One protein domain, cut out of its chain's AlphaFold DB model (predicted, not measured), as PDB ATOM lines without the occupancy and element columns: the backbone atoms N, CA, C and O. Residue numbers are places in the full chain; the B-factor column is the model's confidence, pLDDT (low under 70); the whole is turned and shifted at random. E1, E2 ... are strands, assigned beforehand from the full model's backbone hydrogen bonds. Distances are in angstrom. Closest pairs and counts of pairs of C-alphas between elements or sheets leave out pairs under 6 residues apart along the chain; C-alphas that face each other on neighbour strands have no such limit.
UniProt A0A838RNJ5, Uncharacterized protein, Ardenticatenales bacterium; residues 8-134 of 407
ATOM      1  N   ARG A   8     -11.117  10.697  75.812       83.88
ATOM      2  CA  ARG A   8     -11.328  11.617  76.939       83.88
ATOM      3  C   ARG A   8     -12.198  12.789  76.534       83.88
ATOM      4  O   ARG A   8     -11.947  13.410  75.506       83.88
ATOM      5  N   LEU A   9     -13.184  13.121  77.359       81.69
ATOM      6  CA  LEU A   9     -13.992  14.321  77.169       81.69
ATOM      7  C   LEU A   9     -13.128  15.578  77.355       81.69
ATOM      8  O   LEU A   9     -12.386  15.690  78.330       81.69
ATOM      9  N   ILE A  10     -13.256  16.538  76.440       76.94
ATOM     10  CA  ILE A  10     -12.629  17.859  76.534       76.94
ATOM     11  C   ILE A  10     -13.726  18.909  76.663       76.94
ATOM     12  O   ILE A  10     -14.635  18.975  75.840       76.94
ATOM     13  N   SER A  11     -13.622  19.758  77.683       68.12
ATOM     14  CA  SER A  11     -14.569  20.839  77.935       68.12
ATOM     15  C   SER A  11     -13.851  22.130  78.320       68.12
ATOM     16  O   SER A  11     -12.790  22.126  78.949       68.12
ATOM     17  N   ALA A  12     -14.439  23.264  77.948       56.78
ATOM     18  CA  ALA A  12     -13.952  24.588  78.303       56.78
ATOM     19  C   ALA A  12     -14.414  24.966  79.717       56.78
ATOM     20  O   ALA A  12     -15.271  25.825  79.900       56.78
ATOM     21  N   SER A  13     -13.936  24.239  80.730       52.75
ATOM     22  CA  SER A  13     -13.929  24.637  82.151       52.75
ATOM     23  C   SER A  13     -13.422  23.481  83.020       52.75
ATOM     24  O   SER A  13     -14.134  22.527  83.294       52.75
ATOM     25  N   SER A  14     -12.195  23.607  83.525       41.75
ATOM     26  CA  SER A  14     -11.575  22.693  84.499       41.75
ATOM     27  C   SER A  14     -11.831  23.090  85.963       41.75
ATOM     28  O   SER A  14     -11.114  22.654  86.861       41.75
ATOM     29  N   ILE A  15     -12.814  23.959  86.234       36.47
ATOM     30  CA  ILE A  15     -12.936  24.614  87.552       36.47
ATOM     31  C   ILE A  15     -13.677  23.745  88.584       36.47
ATOM     32  O   ILE A  15     -13.578  24.007  89.781       36.47
ATOM     33  N   LEU A  16     -14.353  22.667  88.181       36.53
ATOM     34  CA  LEU A  16     -14.964  21.726  89.122       36.53
ATOM     35  C   LEU A  16     -14.634  20.280  88.734       36.53
ATOM     36  O   LEU A  16     -14.640  19.965  87.546       36.53
ATOM     37  N   PRO A  17     -14.364  19.393  89.710       37.47
ATOM     38  CA  PRO A  17     -14.315  17.966  89.452       37.47
ATOM     39  C   PRO A  17     -15.742  17.505  89.160       37.47
ATOM     40  O   PRO A  17     -16.573  17.382  90.059       37.47
ATOM     41  N   THR A  18     -16.046  17.318  87.892       50.00
ATOM     42  CA  THR A  18     -17.268  16.679  87.409       50.00
ATOM     43  C   THR A  18     -16.912  15.286  86.910       50.00
ATOM     44  O   THR A  18     -15.766  15.009  86.554       50.00
ATOM     45  N   GLU A  19     -17.885  14.379  86.973       61.56
ATOM     46  CA  GLU A  19     -17.751  12.994  86.525       61.56
ATOM     47  C   GLU A  19     -17.181  12.959  85.101       61.56
ATOM     48  O   GLU A  19     -17.678  13.653  84.216       61.56
ATOM     49  N   GLU A  20     -16.119  12.175  84.886       70.69
ATOM     50  CA  GLU A  20     -15.232  12.245  83.708       70.69
ATOM     51  C   GLU A  20     -15.927  11.985  82.346       70.69
ATOM     52  O   GLU A  20     -15.269  12.052  81.310       70.69
ATOM     53  N   ASN A  21     -17.244  11.728  82.324       80.94
ATOM     54  CA  ASN A  21     -18.030  11.283  81.167       80.94
ATOM     55  C   ASN A  21     -19.388  11.977  80.983       80.94
ATOM     56  O   ASN A  21     -20.195  11.508  80.180       80.94
ATOM     57  N   THR A  22     -19.657  13.066  81.700       85.06
ATOM     58  CA  THR A  22     -21.000  13.660  81.738       85.06
ATOM     59  C   THR A  22     -21.012  15.054  81.089       85.06
ATOM     60  O   THR A  22     -20.143  15.885  81.368       85.06
ATOM     61  N   LEU A  23     -21.989  15.327  80.213       87.12
ATOM     62  CA  LEU A  23     -22.128  16.593  79.468       87.12
ATOM     63  C   LEU A  23     -23.600  17.029  79.366       87.12
ATOM     64  O   LEU A  23     -24.455  16.223  79.015       87.12
ATOM     65  N   HIS A  24     -23.923  18.298  79.646       88.69
ATOM     66  CA  HIS A  24     -25.273  18.809  79.385       88.69
ATOM     67  C   HIS A  24     -25.539  18.788  77.880       88.69
ATOM     68  O   HIS A  24     -24.763  19.375  77.127       88.69
ATOM     69  N   TYR A  25     -26.663  18.215  77.450       90.00
ATOM     70  CA  TYR A  25     -27.165  18.461  76.097       90.00
ATOM     71  C   TYR A  25     -28.049  19.709  76.073       90.00
ATOM     72  O   TYR A  25     -28.695  20.057  77.061       90.00
ATOM     73  N   LEU A  26     -28.100  20.388  74.932       91.44
ATOM     74  CA  LEU A  26     -28.960  21.537  74.699       91.44
ATOM     75  C   LEU A  26     -30.362  21.049  74.308       91.44
ATOM     76  O   LEU A  26     -30.524  20.506  73.212       91.44
ATOM     77  N   PRO A  27     -31.399  21.240  75.145       91.81
ATOM     78  CA  PRO A  27     -32.738  20.804  74.794       91.81
ATOM     79  C   PRO A  27     -33.241  21.568  73.574       91.81
ATOM     80  O   PRO A  27     -33.306  22.794  73.589       91.81
ATOM     81  N   PHE A  28     -33.626  20.810  72.549       91.12
ATOM     82  CA  PHE A  28     -34.153  21.301  71.269       91.12
ATOM     83  C   PHE A  28     -33.149  22.135  70.469       91.12
ATOM     84  O   PHE A  28     -33.555  22.991  69.685       91.12
ATOM     85  N   GLY A  29     -31.861  21.895  70.695       91.31
ATOM     86  CA  GLY A  29     -30.788  22.497  69.929       91.31
ATOM     87  C   GLY A  29     -29.614  21.546  69.768       91.31
ATOM     88  O   GLY A  29     -29.730  20.342  70.017       91.31
ATOM     89  N   THR A  30     -28.468  22.094  69.366       90.75
ATOM     90  CA  THR A  30     -27.254  21.312  69.098       90.75
ATOM     91  C   THR A  30     -26.135  21.587  70.107       90.75
ATOM     92  O   THR A  30     -25.759  22.730  70.365       90.75
ATOM     93  N   THR A  31     -25.571  20.518  70.676       89.69
ATOM     94  CA  THR A  31     -24.379  20.526  71.551       89.69
ATOM     95  C   THR A  31     -23.210  19.848  70.858       89.69
ATOM     96  O   THR A  31     -23.406  18.898  70.112       89.69
ATOM     97  N   THR A  32     -21.984  20.289  71.117       87.25
ATOM     98  CA  THR A  32     -20.789  19.630  70.577       87.25
ATOM     99  C   THR A  32     -20.145  18.732  71.622       87.25
ATOM    100  O   THR A  32     -19.836  19.168  72.728       87.25
ATOM    101  N   LEU A  33     -19.897  17.481  71.247       88.56
ATOM    102  CA  LEU A  33     -19.034  16.564  71.975       88.56
ATOM    103  C   LEU A  33     -17.620  16.671  71.400       88.56
ATOM    104  O   LEU A  33     -17.385  16.262  70.263       88.56
ATOM    105  N   LYS A  34     -16.684  17.212  72.187       86.69
ATOM    106  CA  LYS A  34     -15.253  17.240  71.860       86.69
ATOM    107  C   LYS A  34     -14.541  16.144  72.644       86.69
ATOM    108  O   LYS A  34     -14.524  16.175  73.874       86.69
ATOM    109  N   LEU A  35     -13.930  15.199  71.940       86.62
ATOM    110  CA  LEU A  35     -13.137  14.126  72.536       86.62
ATOM    111  C   LEU A  35     -11.670  14.273  72.144       86.62
ATOM    112  O   LEU A  35     -11.372  14.683  71.027       86.62
ATOM    113  N   ARG A  36     -10.760  13.895  73.041       85.88
ATOM    114  CA  ARG A  36      -9.354  13.634  72.734       85.88
ATOM    115  C   ARG A  36      -9.107  12.133  72.748       85.88
ATOM    116  O   ARG A  36      -9.466  11.474  73.717       85.88
ATOM    117  N   PHE A  37      -8.483  11.612  71.705       86.00
ATOM    118  CA  PHE A  37      -7.998  10.246  71.630       86.00
ATOM    119  C   PHE A  37      -6.503  10.210  71.964       86.00
ATOM    120  O   PHE A  37      -5.667  10.719  71.215       86.00
ATOM    121  N   ASP A  38      -6.186   9.617  73.108       85.06
ATOM    122  CA  ASP A  38      -4.840   9.303  73.564       85.06
ATOM    123  C   ASP A  38      -4.596   7.804  73.280       85.06
ATOM    124  O   ASP A  38      -5.036   6.967  74.072       85.06
ATOM    125  N   PRO A  39      -3.960   7.440  72.146       81.19
ATOM    126  CA  PRO A  39      -3.853   6.049  71.712       81.19
ATOM    127  C   PRO A  39      -3.157   5.175  72.770       81.19
ATOM    128  O   PRO A  39      -2.099   5.566  73.279       81.19
ATOM    129  N   PRO A  40      -3.701   3.983  73.082       80.50
ATOM    130  CA  PRO A  40      -3.017   2.984  73.895       80.50
ATOM    131  C   PRO A  40      -1.665   2.580  73.294       80.50
ATOM    132  O   PRO A  40      -1.435   2.729  72.094       80.50
ATOM    133  N   ALA A  41      -0.767   2.026  74.111       80.50
ATOM    134  CA  ALA A  41       0.554   1.590  73.644       80.50
ATOM    135  C   ALA A  41       0.488   0.467  72.587       80.50
ATOM    136  O   ALA A  41       1.418   0.309  71.801       80.50
ATOM    137  N   ASP A  42      -0.593  -0.306  72.588       81.19
ATOM    138  CA  ASP A  42      -0.914  -1.389  71.660       81.19
ATOM    139  C   ASP A  42      -1.911  -0.973  70.565       81.19
ATOM    140  O   ASP A  42      -2.399  -1.825  69.823       81.19
ATOM    141  N   CYS A  43      -2.209   0.325  70.440       79.75
ATOM    142  CA  CYS A  43      -3.058   0.839  69.371       79.75
ATOM    143  C   CYS A  43      -2.433   0.515  68.002       79.75
ATOM    144  O   CYS A  43      -1.241   0.781  67.811       79.75
ATOM    145  N   PRO A  44      -3.197  -0.050  67.049       77.62
ATOM    146  CA  PRO A  44      -2.664  -0.382  65.736       77.62
ATOM    147  C   PRO A  44      -2.152   0.869  65.015       77.62
ATOM    148  O   PRO A  44      -2.763   1.938  65.062       77.62
ATOM    149  N   GLU A  45      -1.023   0.730  64.320       80.44
ATOM    150  CA  GLU A  45      -0.552   1.771  63.415       80.44
ATOM    151  C   GLU A  45      -1.470   1.832  62.194       80.44
ATOM    152  O   GLU A  45      -1.646   0.841  61.486       80.44
ATOM    153  N   GLY A  46      -2.034   3.006  61.929       82.88
ATOM    154  CA  GLY A  46      -2.823   3.241  60.729       82.88
ATOM    155  C   GLY A  46      -4.076   4.058  60.986       82.88
ATOM    156  O   GLY A  46      -4.162   4.854  61.923       82.88
ATOM    157  N   VAL A  47      -5.024   3.875  60.077       86.00
ATOM    158  CA  VAL A  47      -6.279   4.611  60.041       86.00
ATOM    159  C   VAL A  47      -7.255   4.054  61.071       86.00
ATOM    160  O   VAL A  47      -7.483   2.846  61.127       86.00
ATOM    161  N   LEU A  48      -7.885   4.957  61.819       89.44
ATOM    162  CA  LEU A  48      -8.970   4.662  62.743       89.44
ATOM    163  C   LEU A  48     -10.255   5.392  62.339       89.44
ATOM    164  O   LEU A  48     -10.230   6.466  61.730       89.44
ATOM    165  N   PHE A  49     -11.379   4.810  62.747       90.38
ATOM    166  CA  PHE A  49     -12.720   5.348  62.562       90.38
ATOM    167  C   PHE A  49     -13.419   5.486  63.909       90.38
ATOM    168  O   PHE A  49     -13.594   4.493  64.615       90.38
ATOM    169  N   ALA A  50     -13.845   6.699  64.259       91.31
ATOM    170  CA  ALA A  50     -14.647   6.948  65.455       91.31
ATOM    171  C   ALA A  50     -16.097   7.259  65.082       91.31
ATOM    172  O   ALA A  50     -16.361   8.170  64.296       91.31
ATOM    173  N   ALA A  51     -17.047   6.530  65.662       92.38
ATOM    174  CA  ALA A  51     -18.462   6.735  65.387       92.38
ATOM    175  C   ALA A  51     -19.348   6.322  66.573       92.38
ATOM    176  O   ALA A  51     -18.912   5.535  67.417       92.38
ATOM    177  N   PRO A  52     -20.605   6.794  66.635       93.56
ATOM    178  CA  PRO A  52     -21.579   6.284  67.595       93.56
ATOM    179  C   PRO A  52     -21.770   4.771  67.449       93.56
ATOM    180  O   PRO A  52     -21.629   4.219  66.357       93.56
ATOM    181  N   LYS A  53     -22.105   4.090  68.544       93.44
ATOM    182  CA  LYS A  53     -22.416   2.656  68.544       93.44
ATOM    183  C   LYS A  53     -23.692   2.370  67.760       93.44
ATOM    184  O   LYS A  53     -23.697   1.498  66.891       93.44
ATOM    185  N   GLN A  54     -24.756   3.117  68.052       88.12
ATOM    186  CA  GLN A  54     -26.010   3.054  67.311       88.12
ATOM    187  C   GLN A  54     -25.908   3.967  66.097       88.12
ATOM    188  O   GLN A  54     -25.928   5.187  66.232       88.12
ATOM    189  N   ARG A  55     -25.778   3.382  64.905       84.50
ATOM    190  CA  ARG A  55     -25.760   4.130  63.642       84.50
ATOM    191  C   ARG A  55     -26.869   3.657  62.745       84.50
ATOM    192  O   ARG A  55     -27.014   2.460  62.504       84.50
ATOM    193  N   HIS A  56     -27.592   4.616  62.195       77.62
ATOM    194  CA  HIS A  56     -28.567   4.365  61.158       77.62
ATOM    195  C   HIS A  56     -27.889   4.557  59.800       77.62
ATOM    196  O   HIS A  56     -27.734   5.678  59.325       77.62
ATOM    197  N   LEU A  57     -27.421   3.453  59.207       66.81
ATOM    198  CA  LEU A  57     -26.685   3.449  57.930       66.81
ATOM    199  C   LEU A  57     -27.520   2.901  56.757       66.81
ATOM    200  O   LEU A  57     -27.056   2.896  55.620       66.81
ATOM    201  N   GLU A  58     -28.737   2.411  57.019       52.75
ATOM    202  CA  GLU A  58     -29.477   1.540  56.089       52.75
ATOM    203  C   GLU A  58     -30.520   2.243  55.204       52.75
ATOM    204  O   GLU A  58     -31.262   1.578  54.482       52.75
ATOM    205  N   THR A  59     -30.588   3.576  55.174       51.12
ATOM    206  CA  THR A  59     -31.451   4.277  54.209       51.12
ATOM    207  C   THR A  59     -30.666   5.316  53.418       51.12
ATOM    208  O   THR A  59     -29.939   6.122  53.985       51.12
ATOM    209  N   GLU A  60     -30.861   5.346  52.095       53.56
ATOM    210  CA  GLU A  60     -30.275   6.302  51.124       53.56
ATOM    211  C   GLU A  60     -30.592   7.793  51.416       53.56
ATOM    212  O   GLU A  60     -30.406   8.657  50.560       53.56
ATOM    213  N   ARG A  61     -31.148   8.110  52.593       64.81
ATOM    214  CA  ARG A  61     -31.722   9.412  52.934       64.81
ATOM    215  C   ARG A  61     -30.980  10.157  54.035       64.81
ATOM    216  O   ARG A  61     -30.912  11.372  53.929       64.81
ATOM    217  N   VAL A  62     -30.477   9.489  55.079       75.19
ATOM    218  CA  VAL A  62     -29.859  10.151  56.245       75.19
ATOM    219  C   VAL A  62     -28.854   9.205  56.919       75.19
ATOM    220  O   VAL A  62     -29.172   8.045  57.161       75.19
ATOM    221  N   ILE A  63     -27.674   9.724  57.255       80.44
ATOM    222  CA  ILE A  63     -26.561   9.076  57.949       80.44
ATOM    223  C   ILE A  63     -26.352   9.816  59.262       80.44
ATOM    224  O   ILE A  63     -25.858  10.943  59.283       80.44
ATOM    225  N   VAL A  64     -26.752   9.171  60.355       87.38
ATOM    226  CA  VAL A  64     -26.647   9.692  61.723       87.38
ATOM    227  C   VAL A  64     -26.417   8.549  62.706       87.38
ATOM    228  O   VAL A  64     -26.717   7.385  62.421       87.38
ATOM    229  N   GLY A  65     -25.891   8.882  63.879       90.19
ATOM    230  CA  GLY A  65     -25.971   8.037  65.060       90.19
ATOM    231  C   GLY A  65     -27.071   8.475  66.019       90.19
ATOM    232  O   GLY A  65     -27.621   9.568  65.886       90.19
ATOM    233  N   HIS A  66     -27.352   7.623  66.997       92.56
ATOM    234  CA  HIS A  66     -28.329   7.861  68.058       92.56
ATOM    235  C   HIS A  66     -27.750   7.529  69.431       92.56
ATOM    236  O   HIS A  66     -26.698   6.890  69.538       92.56
ATOM    237  N   GLU A  67     -28.445   7.963  70.478       93.31
ATOM    238  CA  GLU A  67     -28.226   7.442  71.820       93.31
ATOM    239  C   GLU A  67     -28.470   5.924  71.883       93.31
ATOM    240  O   GLU A  67     -29.153   5.335  71.043       93.31
ATOM    241  N   ASP A  68     -27.899   5.273  72.893       93.44
ATOM    242  CA  ASP A  68     -27.803   3.814  72.944       93.44
ATOM    243  C   ASP A  68     -29.167   3.112  73.048       93.44
ATOM    244  O   ASP A  68     -29.299   1.965  72.607       93.44
ATOM    245  N   GLU A  69     -30.163   3.798  73.616       89.56
ATOM    246  CA  GLU A  69     -31.482   3.258  73.971       89.56
ATOM    247  C   GLU A  69     -32.661   4.029  73.338       89.56
ATOM    248  O   GLU A  69     -33.812   3.828  73.730       89.56
ATOM    249  N   GLY A  70     -32.412   4.902  72.353       89.38
ATOM    250  CA  GLY A  70     -33.436   5.807  71.820       89.38
ATOM    251  C   GLY A  70     -33.103   6.434  70.462       89.38
ATOM    252  O   GLY A  70     -32.222   5.962  69.747       89.38
ATOM    253  N   GLN A  71     -33.877   7.458  70.083       89.50
ATOM    254  CA  GLN A  71     -33.698   8.247  68.852       89.50
ATOM    255  C   GLN A  71     -33.965   9.756  69.046       89.50
ATOM    256  O   GLN A  71     -34.132  10.493  68.069       89.50
ATOM    257  N   GLU A  72     -34.040  10.227  70.291       91.06
ATOM    258  CA  GLU A  72     -34.264  11.632  70.634       91.06
ATOM    259  C   GLU A  72     -33.020  12.485  70.326       91.06
ATOM    260  O   GLU A  72     -33.156  13.669  69.995       91.06
ATOM    261  N   LEU A  73     -31.814  11.903  70.388       92.19
ATOM    262  CA  LEU A  73     -30.563  12.548  70.001       92.19
ATOM    263  C   LEU A  73     -30.106  12.074  68.621       92.19
ATOM    264  O   LEU A  73     -30.059  10.890  68.292       92.19
ATOM    265  N   TRP A  74     -29.746  13.045  67.795       91.38
ATOM    266  CA  TRP A  74     -29.097  12.826  66.514       91.38
ATOM    267  C   TRP A  74     -27.631  13.173  66.652       91.38
ATOM    268  O   TRP A  74     -27.285  14.289  67.033       91.38
ATOM    269  N   ILE A  75     -26.775  12.214  66.327       90.81
ATOM    270  CA  ILE A  75     -25.333  12.354  66.447       90.81
ATOM    271  C   ILE A  75     -24.750  12.407  65.047       90.81
ATOM    272  O   ILE A  75     -24.750  11.415  64.317       90.81
ATOM    273  N   THR A  76     -24.247  13.573  64.677       87.06
ATOM    274  CA  THR A  76     -23.569  13.796  63.405       87.06
ATOM    275  C   THR A  76     -22.093  14.031  63.684       87.06
ATOM    276  O   THR A  76     -21.702  14.443  64.777       87.06
ATOM    277  N   TRP A  77     -21.248  13.726  62.717       82.56
ATOM    278  CA  TRP A  77     -19.820  14.010  62.777       82.56
ATOM    279  C   TRP A  77     -19.458  14.894  61.590       82.56
ATOM    280  O   TRP A  77     -20.201  14.912  60.619       82.56
ATOM    281  N   GLY A  78     -18.397  15.690  61.717       68.00
ATOM    282  CA  GLY A  78     -17.916  16.552  60.634       68.00
ATOM    283  C   GLY A  78     -16.798  15.883  59.841       68.00
ATOM    284  O   GLY A  78     -16.034  15.097  60.409       68.00
ATOM    285  N   GLY A  79     -16.692  16.205  58.548       61.78
ATOM    286  CA  GLY A  79     -15.581  15.813  57.669       61.78
ATOM    287  C   GLY A  79     -15.234  14.315  57.645       61.78
ATOM    288  O   GLY A  79     -14.067  13.966  57.475       61.78
ATOM    289  N   GLY A  80     -16.204  13.435  57.911       61.09
ATOM    290  CA  GLY A  80     -15.978  11.998  58.078       61.09
ATOM    291  C   GLY A  80     -16.849  11.149  57.165       61.09
ATOM    292  O   GLY A  80     -17.833  11.620  56.608       61.09
ATOM    293  N   LYS A  81     -16.485   9.876  57.022       72.31
ATOM    294  CA  LYS A  81     -17.139   8.939  56.107       72.31
ATOM    295  C   LYS A  81     -18.414   8.371  56.726       72.31
ATOM    296  O   LYS A  81     -18.683   8.546  57.916       72.31
ATOM    297  N   VAL A  82     -19.144   7.580  55.943       77.00
ATOM    298  CA  VAL A  82     -20.273   6.764  56.425       77.00
ATOM    299  C   VAL A  82     -19.863   5.918  57.644       77.00
ATOM    300  O   VAL A  82     -20.645   5.695  58.568       77.00
ATOM    301  N   GLU A  83     -18.604   5.481  57.671       78.88
ATOM    302  CA  GLU A  83     -17.988   4.687  58.726       78.88
ATOM    303  C   GLU A  83     -17.615   5.483  59.990       78.88
ATOM    304  O   GLU A  83     -17.321   4.854  61.008       78.88
ATOM    305  N   GLY A  84     -17.662   6.818  59.975       83.81
ATOM    306  CA  GLY A  84     -17.302   7.681  61.103       83.81
ATOM    307  C   GLY A  84     -16.229   8.723  60.782       83.81
ATOM    308  O   GLY A  84     -15.798   8.883  59.639       83.81
ATOM    309  N   ILE A  85     -15.760   9.413  61.822       85.81
ATOM    310  CA  ILE A  85     -14.615  10.326  61.747       85.81
ATOM    311  C   ILE A  85     -13.373   9.509  61.412       85.81
ATOM    312  O   ILE A  85     -12.988   8.629  62.179       85.81
ATOM    313  N   HIS A  86     -12.756   9.830  60.282       84.81
ATOM    314  CA  HIS A  86     -11.504   9.250  59.819       84.81
ATOM    315  C   HIS A  86     -10.323  10.011  60.434       84.81
ATOM    316  O   HIS A  86     -10.257  11.238  60.323       84.81
ATOM    317  N   PHE A  87      -9.401   9.311  61.099       81.94
ATOM    318  CA  PHE A  87      -8.215   9.936  61.691       81.94
ATOM    319  C   PHE A  87      -7.034   8.967  61.797       81.94
ATOM    320  O   PHE A  87      -7.194   7.749  61.794       81.94
ATOM    321  N   THR A  88      -5.823   9.517  61.890       83.25
ATOM    322  CA  THR A  88      -4.582   8.754  62.089       83.25
ATOM    323  C   THR A  88      -3.819   9.350  63.277       83.25
ATOM    324  O   THR A  88      -3.237  10.429  63.139       83.25
ATOM    325  N   PRO A  89      -3.786   8.686  64.451       75.50
ATOM    326  CA  PRO A  89      -3.194   9.259  65.667       75.50
ATOM    327  C   PRO A  89      -1.721   9.674  65.527       75.50
ATOM    328  O   PRO A  89      -1.288  10.645  66.155       75.50
ATOM    329  N   SER A  90      -0.947   8.967  64.693       72.75
ATOM    330  CA  SER A  90       0.468   9.269  64.431       72.75
ATOM    331  C   SER A  90       0.684  10.579  63.668       72.75
ATOM    332  O   SER A  90       1.764  11.154  63.755       72.75
ATOM    333  N   GLN A  91      -0.345  11.100  62.992       67.44
ATOM    334  CA  GLN A  91      -0.320  12.382  62.282       67.44
ATOM    335  C   GLN A  91      -0.798  13.553  63.161       67.44
ATOM    336  O   GLN A  91      -1.194  14.600  62.665       67.44
ATOM    337  N   GLY A  92      -0.829  13.389  64.485       64.94
ATOM    338  CA  GLY A  92      -1.178  14.473  65.409       64.94
ATOM    339  C   GLY A  92      -2.672  14.804  65.497       64.94
ATOM    340  O   GLY A  92      -3.064  15.545  66.398       64.94
ATOM    341  N   GLN A  93      -3.532  14.214  64.657       68.00
ATOM    342  CA  GLN A  93      -4.982  14.335  64.800       68.00
ATOM    343  C   GLN A  93      -5.454  13.526  66.012       68.00
ATOM    344  O   GLN A  93      -5.549  12.300  65.973       68.00
ATOM    345  N   ARG A  94      -5.737  14.235  67.107       75.19
ATOM    346  CA  ARG A  94      -6.179  13.636  68.375       75.19
ATOM    347  C   ARG A  94      -7.573  14.063  68.793       75.19
ATOM    348  O   ARG A  94      -8.125  13.442  69.691       75.19
ATOM    349  N   TYR A  95      -8.143  15.096  68.183       80.00
ATOM    350  CA  TYR A  95      -9.460  15.597  68.559       80.00
ATOM    351  C   TYR A  95     -10.547  15.105  67.606       80.00
ATOM    352  O   TYR A  95     -10.382  15.124  66.387       80.00
ATOM    353  N   LEU A  96     -11.659  14.666  68.189       84.44
ATOM    354  CA  LEU A  96     -12.836  14.145  67.505       84.44
ATOM    355  C   LEU A  96     -14.040  14.995  67.910       84.44
ATOM    356  O   LEU A  96     -14.209  15.296  69.095       84.44
ATOM    357  N   TYR A  97     -14.873  15.368  66.941       85.19
ATOM    358  CA  TYR A  97     -16.005  16.266  67.163       85.19
ATOM    359  C   TYR A  97     -17.291  15.663  66.632       85.19
ATOM    360  O   TYR A  97     -17.396  15.347  65.446       85.19
ATOM    361  N   PHE A  98     -18.283  15.585  67.507       89.31
ATOM    362  CA  PHE A  98     -19.634  15.180  67.153       89.31
ATOM    363  C   PHE A  98     -20.604  16.313  67.484       89.31
ATOM    364  O   PHE A  98     -20.484  16.950  68.532       89.31
ATOM    365  N   ASN A  99     -21.571  16.559  66.607       89.06
ATOM    366  CA  ASN A  99     -22.714  17.408  66.910       89.06
ATOM    367  C   ASN A  99     -23.854  16.517  67.405       89.06
ATOM    368  O   ASN A  99     -24.203  15.523  66.773       89.06
ATOM    369  N   ILE A 100     -24.418  16.885  68.545       91.81
ATOM    370  CA  ILE A 100     -25.477  16.178  69.251       91.81
ATOM    371  C   ILE A 100     -26.710  17.076  69.198       91.81
ATOM    372  O   ILE A 100     -26.807  18.047  69.952       91.81
ATOM    373  N   SER A 101     -27.616  16.795  68.270       91.06
ATOM    374  CA  SER A 101     -28.836  17.572  68.049       91.06
ATOM    375  C   SER A 101     -30.023  16.887  68.718       91.06
ATOM    376  O   SER A 101     -30.337  15.739  68.406       91.06
ATOM    377  N   HIS A 102     -30.721  17.586  69.609       91.94
ATOM    378  CA  HIS A 102     -31.947  17.068  70.215       91.94
ATOM    379  C   HIS A 102     -33.122  17.216  69.237       91.94
ATOM    380  O   HIS A 102     -33.633  18.318  69.030       91.94
ATOM    381  N   ARG A 103     -33.546  16.104  68.628       86.88
ATOM    382  CA  ARG A 103     -34.687  16.037  67.692       86.88
ATOM    383  C   ARG A 103     -35.967  15.520  68.339       86.88
ATOM    384  O   ARG A 103     -37.040  15.655  67.755       86.88
ATOM    385  N   GLY A 104     -35.825  14.968  69.533       83.81
ATOM    386  CA  GLY A 104     -36.900  14.535  70.394       83.81
ATOM    387  C   GLY A 104     -37.894  15.623  70.785       83.81
ATOM    388  O   GLY A 104     -37.575  16.813  70.851       83.81
ATOM    389  N   ASP A 105     -39.117  15.201  71.099       83.94
ATOM    390  CA  ASP A 105     -40.107  16.054  71.765       83.94
ATOM    391  C   ASP A 105     -39.980  15.982  73.294       83.94
ATOM    392  O   ASP A 105     -40.532  16.833  74.003       83.94
ATOM    393  N   VAL A 106     -39.254  14.983  73.809       82.81
ATOM    394  CA  VAL A 106     -39.143  14.699  75.236       82.81
ATOM    395  C   VAL A 106     -37.791  15.148  75.769       82.81
ATOM    396  O   VAL A 106     -36.738  14.740  75.305       82.81
ATOM    397  N   ILE A 107     -37.822  15.954  76.825       86.38
ATOM    398  CA  ILE A 107     -36.632  16.244  77.620       86.38
ATOM    399  C   ILE A 107     -36.484  15.103  78.634       86.38
ATOM    400  O   ILE A 107     -37.156  15.117  79.668       86.38
ATOM    401  N   ALA A 108     -35.674  14.093  78.308       83.50
ATOM    402  CA  ALA A 108     -35.335  13.016  79.239       83.50
ATOM    403  C   ALA A 108     -34.272  13.476  80.245       83.50
ATOM    404  O   ALA A 108     -33.603  14.481  80.011       83.50
ATOM    405  N   GLU A 109     -34.134  12.759  81.363       83.00
ATOM    406  CA  GLU A 109     -33.114  13.061  82.375       83.00
ATOM    407  C   GLU A 109     -31.709  12.793  81.839       83.00
ATOM    408  O   GLU A 109     -30.880  13.697  81.888       83.00
ATOM    409  N   ASP A 110     -31.490  11.612  81.260       89.81
ATOM    410  CA  ASP A 110     -30.196  11.166  80.757       89.81
ATOM    411  C   ASP A 110     -30.343  10.457  79.407       89.81
ATOM    412  O   ASP A 110     -31.272   9.676  79.193       89.81
ATOM    413  N   PHE A 111     -29.374  10.685  78.525       91.75
ATOM    414  CA  PHE A 111     -29.194   9.964  77.272       91.75
ATOM    415  C   PHE A 111     -27.782   9.358  77.225       91.75
ATOM    416  O   PHE A 111     -26.803  10.097  77.073       91.75
ATOM    417  N   PRO A 112     -27.632   8.030  77.362       93.69
ATOM    418  CA  PRO A 112     -26.339   7.378  77.198       93.69
ATOM    419  C   PRO A 112     -25.949   7.339  75.719       93.69
ATOM    420  O   PRO A 112     -26.719   6.899  74.869       93.69
ATOM    421  N   VAL A 113     -24.740   7.789  75.402       94.62
ATOM    422  CA  VAL A 113     -24.185   7.779  74.048       94.62
ATOM    423  C   VAL A 113     -22.841   7.076  74.079       94.62
ATOM    424  O   VAL A 113     -21.876   7.577  74.662       94.62
ATOM    425  N   THR A 114     -22.750   5.935  73.407       95.88
ATOM    426  CA  THR A 114     -21.491   5.211  73.272       95.88
ATOM    427  C   THR A 114     -20.793   5.548  71.960       95.88
ATOM    428  O   THR A 114     -21.376   5.430  70.883       95.88
ATOM    429  N   ILE A 115     -19.514   5.922  72.041       95.44
ATOM    430  CA  ILE A 115     -18.625   6.106  70.889       95.44
ATOM    431  C   ILE A 115     -17.680   4.907  70.792       95.44
ATOM    432  O   ILE A 115     -17.046   4.522  71.775       95.44
ATOM    433  N   GLN A 116     -17.576   4.336  69.594       95.19
ATOM    434  CA  GLN A 116     -16.666   3.247  69.254       95.19
ATOM    435  C   GLN A 116     -15.554   3.760  68.340       95.19
ATOM    436  O   GLN A 116     -15.829   4.449  67.357       95.19
ATOM    437  N   VAL A 117     -14.317   3.365  68.631       93.44
ATOM    438  CA  VAL A 117     -13.162   3.514  67.744       93.44
ATOM    439  C   VAL A 117     -12.824   2.149  67.169       93.44
ATOM    440  O   VAL A 117     -12.637   1.189  67.919       93.44
ATOM    441  N   LYS A 118     -12.748   2.060  65.845       92.50
ATOM    442  CA  LYS A 118     -12.396   0.839  65.118       92.50
ATOM    443  C   LYS A 118     -11.206   1.075  64.202       92.50
ATOM    444  O   LYS A 118     -11.007   2.200  63.748       92.50
ATOM    445  N   ASP A 119     -10.436   0.030  63.940       91.19
ATOM    446  CA  ASP A 119      -9.401   0.055  62.905       91.19
ATOM    447  C   ASP A 119      -9.997  -0.094  61.492       91.19
ATOM    448  O   ASP A 119     -11.219  -0.168  61.309       91.19
ATOM    449  N   ALA A 120      -9.130  -0.092  60.478       87.88
ATOM    450  CA  ALA A 120      -9.524  -0.197  59.075       87.88
ATOM    451  C   ALA A 120     -10.176  -1.545  58.726       87.88
ATOM    452  O   ALA A 120     -10.991  -1.624  57.804       87.88
ATOM    453  N   GLU A 121      -9.849  -2.595  59.470       89.69
ATOM    454  CA  GLU A 121     -10.429  -3.928  59.356       89.69
ATOM    455  C   GLU A 121     -11.767  -4.054  60.110       89.69
ATOM    456  O   GLU A 121     -12.489  -5.042  59.942       89.69
ATOM    457  N   GLY A 122     -12.132  -3.041  60.900       88.38
ATOM    458  CA  GLY A 122     -13.375  -2.962  61.658       88.38
ATOM    459  C   GLY A 122     -13.305  -3.585  63.055       88.38
ATOM    460  O   GLY A 122     -14.353  -3.728  63.698       88.38
ATOM    461  N   PHE A 123     -12.118  -3.950  63.548       91.06
ATOM    462  CA  PHE A 123     -11.936  -4.412  64.921       91.06
ATOM    463  C   PHE A 123     -12.053  -3.251  65.903       91.06
ATOM    464  O   PHE A 123     -11.614  -2.134  65.643       91.06
ATOM    465  N   LEU A 124     -12.674  -3.525  67.049       92.50
ATOM    466  CA  LEU A 124     -12.845  -2.542  68.110       92.50
ATOM    467  C   LEU A 124     -11.502  -2.272  68.797       92.50
ATOM    468  O   LEU A 124     -10.899  -3.189  69.349       92.50
ATOM    469  N   VAL A 125     -11.088  -1.007  68.786       91.38
ATOM    470  CA  VAL A 125      -9.896  -0.506  69.481       91.38
ATOM    471  C   VAL A 125     -10.278   0.078  70.839       91.38
ATOM    472  O   VAL A 125      -9.613  -0.199  71.828       91.38
ATOM    473  N   GLU A 126     -11.356   0.862  70.894       91.69
ATOM    474  CA  GLU A 126     -11.841   1.510  72.117       91.69
ATOM    475  C   GLU A 126     -13.365   1.674  72.060       91.69
ATOM    476  O   GLU A 126     -13.938   1.914  70.995       91.69
ATOM    477  N   GLU A 127     -14.029   1.598  73.209       93.94
ATOM    478  CA  GLU A 127     -15.434   1.974  73.374       93.94
ATOM    479  C   GLU A 127     -15.587   2.799  74.655       93.94
ATOM    480  O   GLU A 127     -15.103   2.395  75.713       93.94
ATOM    481  N   ARG A 128     -16.275   3.943  74.577       93.19
ATOM    482  CA  ARG A 128     -16.558   4.775  75.754       93.19
ATOM    483  C   ARG A 128     -17.983   5.308  75.719       93.19
ATOM    484  O   ARG A 128     -18.423   5.850  74.706       93.19
ATOM    485  N   CYS A 129     -18.680   5.158  76.843       93.62
ATOM    486  CA  CYS A 129     -20.016   5.704  77.053       93.62
ATOM    487  C   CYS A 129     -19.928   7.075  77.732       93.62
ATOM    488  O   CYS A 129     -19.186   7.254  78.701       93.62
ATOM    489  N   PHE A 130     -20.703   8.020  77.215       92.00
ATOM    490  CA  PHE A 130     -20.883   9.361  77.752       92.00
ATOM    491  C   PHE A 130     -22.352   9.565  78.098       92.00
ATOM    492  O   PHE A 130     -23.231   9.172  77.330       92.00
ATOM    493  N   THR A 131     -22.626  10.213  79.226       91.44
ATOM    494  CA  THR A 131     -23.997  10.511  79.644       91.44
ATOM    495  C   THR A 131     -24.330  11.956  79.309       91.44
ATOM    496  O   THR A 131     -23.727  12.895  79.843       91.44
ATOM    497  N   PHE A 132     -25.313  12.136  78.431       90.19
ATOM    498  CA  PHE A 132     -25.874  13.438  78.107       90.19
ATOM    499  C   PHE A 132     -27.050  13.732  79.020       90.19
ATOM    500  O   PHE A 132     -28.127  13.170  78.850       90.19
ATOM    501  N   TYR A 133     -26.840  14.617  79.983       88.38
ATOM    502  CA  TYR A 133     -27.830  14.897  81.013       88.38
ATOM    503  C   TYR A 133     -28.603  16.175  80.722       88.38
ATOM    504  O   TYR A 133     -28.101  17.132  80.118       88.38
ATOM    505  N   SER A 134     -29.848  16.185  81.167       79.31
ATOM    506  CA  SER A 134     -30.743  17.311  81.008       79.31
ATOM    507  C   SER A 134     -30.281  18.488  81.850       79.31
ATOM    508  O   SER A 134     -30.181  18.369  83.078       79.31
TER     509      SER A 134
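This is residues 8 to 134 of the 407 residues of an uncharacterized protein of Ardenticatenales bacterium (UniProt A0A838RNJ5). Two strongly twisted sheets lie face to face as a flattened, barrel-like sandwich: the curled sheet E1 E10 E9 E3 E7 on one side, the sheet E2 E8 E6 on the other. The short hairpin E4 E5 turns off from E3 at one side, where E5 lies beside E6, and residues 13 to 18 stick out before E1. The 127 printed residues hold ten named strands, E1 to E10 in chain order, and no named helix; the class is all strand, though only 58 residues are in named elements. The five-stranded sheet is mixed; the other and the hairpin are antiparallel. The whole is compact, with a radius of gyration of the C-alphas of 14.6 A, and flat, spanning 44 by 42 by 22 A.

Residues 8 to 9 pair antiparallel with residues 35 to 36 of E2, residues 30 to 37. E1, residues 22 to 24, is near E2, the closest C-alphas being 8.1 A apart. E1 is an edge strand parallel to E10, residues 124 to 133, with N 23 and O 131 within hydrogen-bond range at 3.0 A. E10 forms a hairpin with E9, residues 110 to 119; N 113 and O 130 are 2.8 A apart. E9 is antiparallel to E3, residues 48 to 52, with N 49 and O 118 at 2.8 A. E3 is antiparallel to the edge strand E7, residues 85 to 87, with N 85 and O 50 at 2.8 A. E3 runs on into E4, residues 54 to 56, at 88 degrees. E4 forms a hairpin with E5, residues 64 to 66; N 56 and O 64 are 2.9 A apart. The closest C-alphas of E5 and E6, residues 73 to 77, are those of Gly 65 and Ile 75, at 4.6 A. E8, residues 95 to 102, is the inner strand between E2 and E6, with N 33 and O 98 at 2.8 A and N 74 and O 101 at 2.8 A.

E1, 22 to 24, begins at C-alpha 22 (-21.000, 13.660, 81.738). E2, 30 to 37, and E8, 95 to 102, measure 22.4 A and 22.6 A from first to last C-alpha. E3, 48 to 52, and E6, 73 to 77, measure 13.6 A and 13.0 A. E9, 110 to 119, measures 29.6 A. E10, 124 to 133, measures 26.4 A and ends at C-alpha 133 (-27.830, 14.897, 81.013). E4, E5 and E7 have three residues each.

The C-alphas of Ile 15 and Glu 60, the two farthest apart, are 44.3 A apart. The printed part has no cut and no long link. The mean pLDDT of the printed part is 82.0; residues 11 to 19, 57 to 61, 78 to 80 and 91 to 93 are under 70.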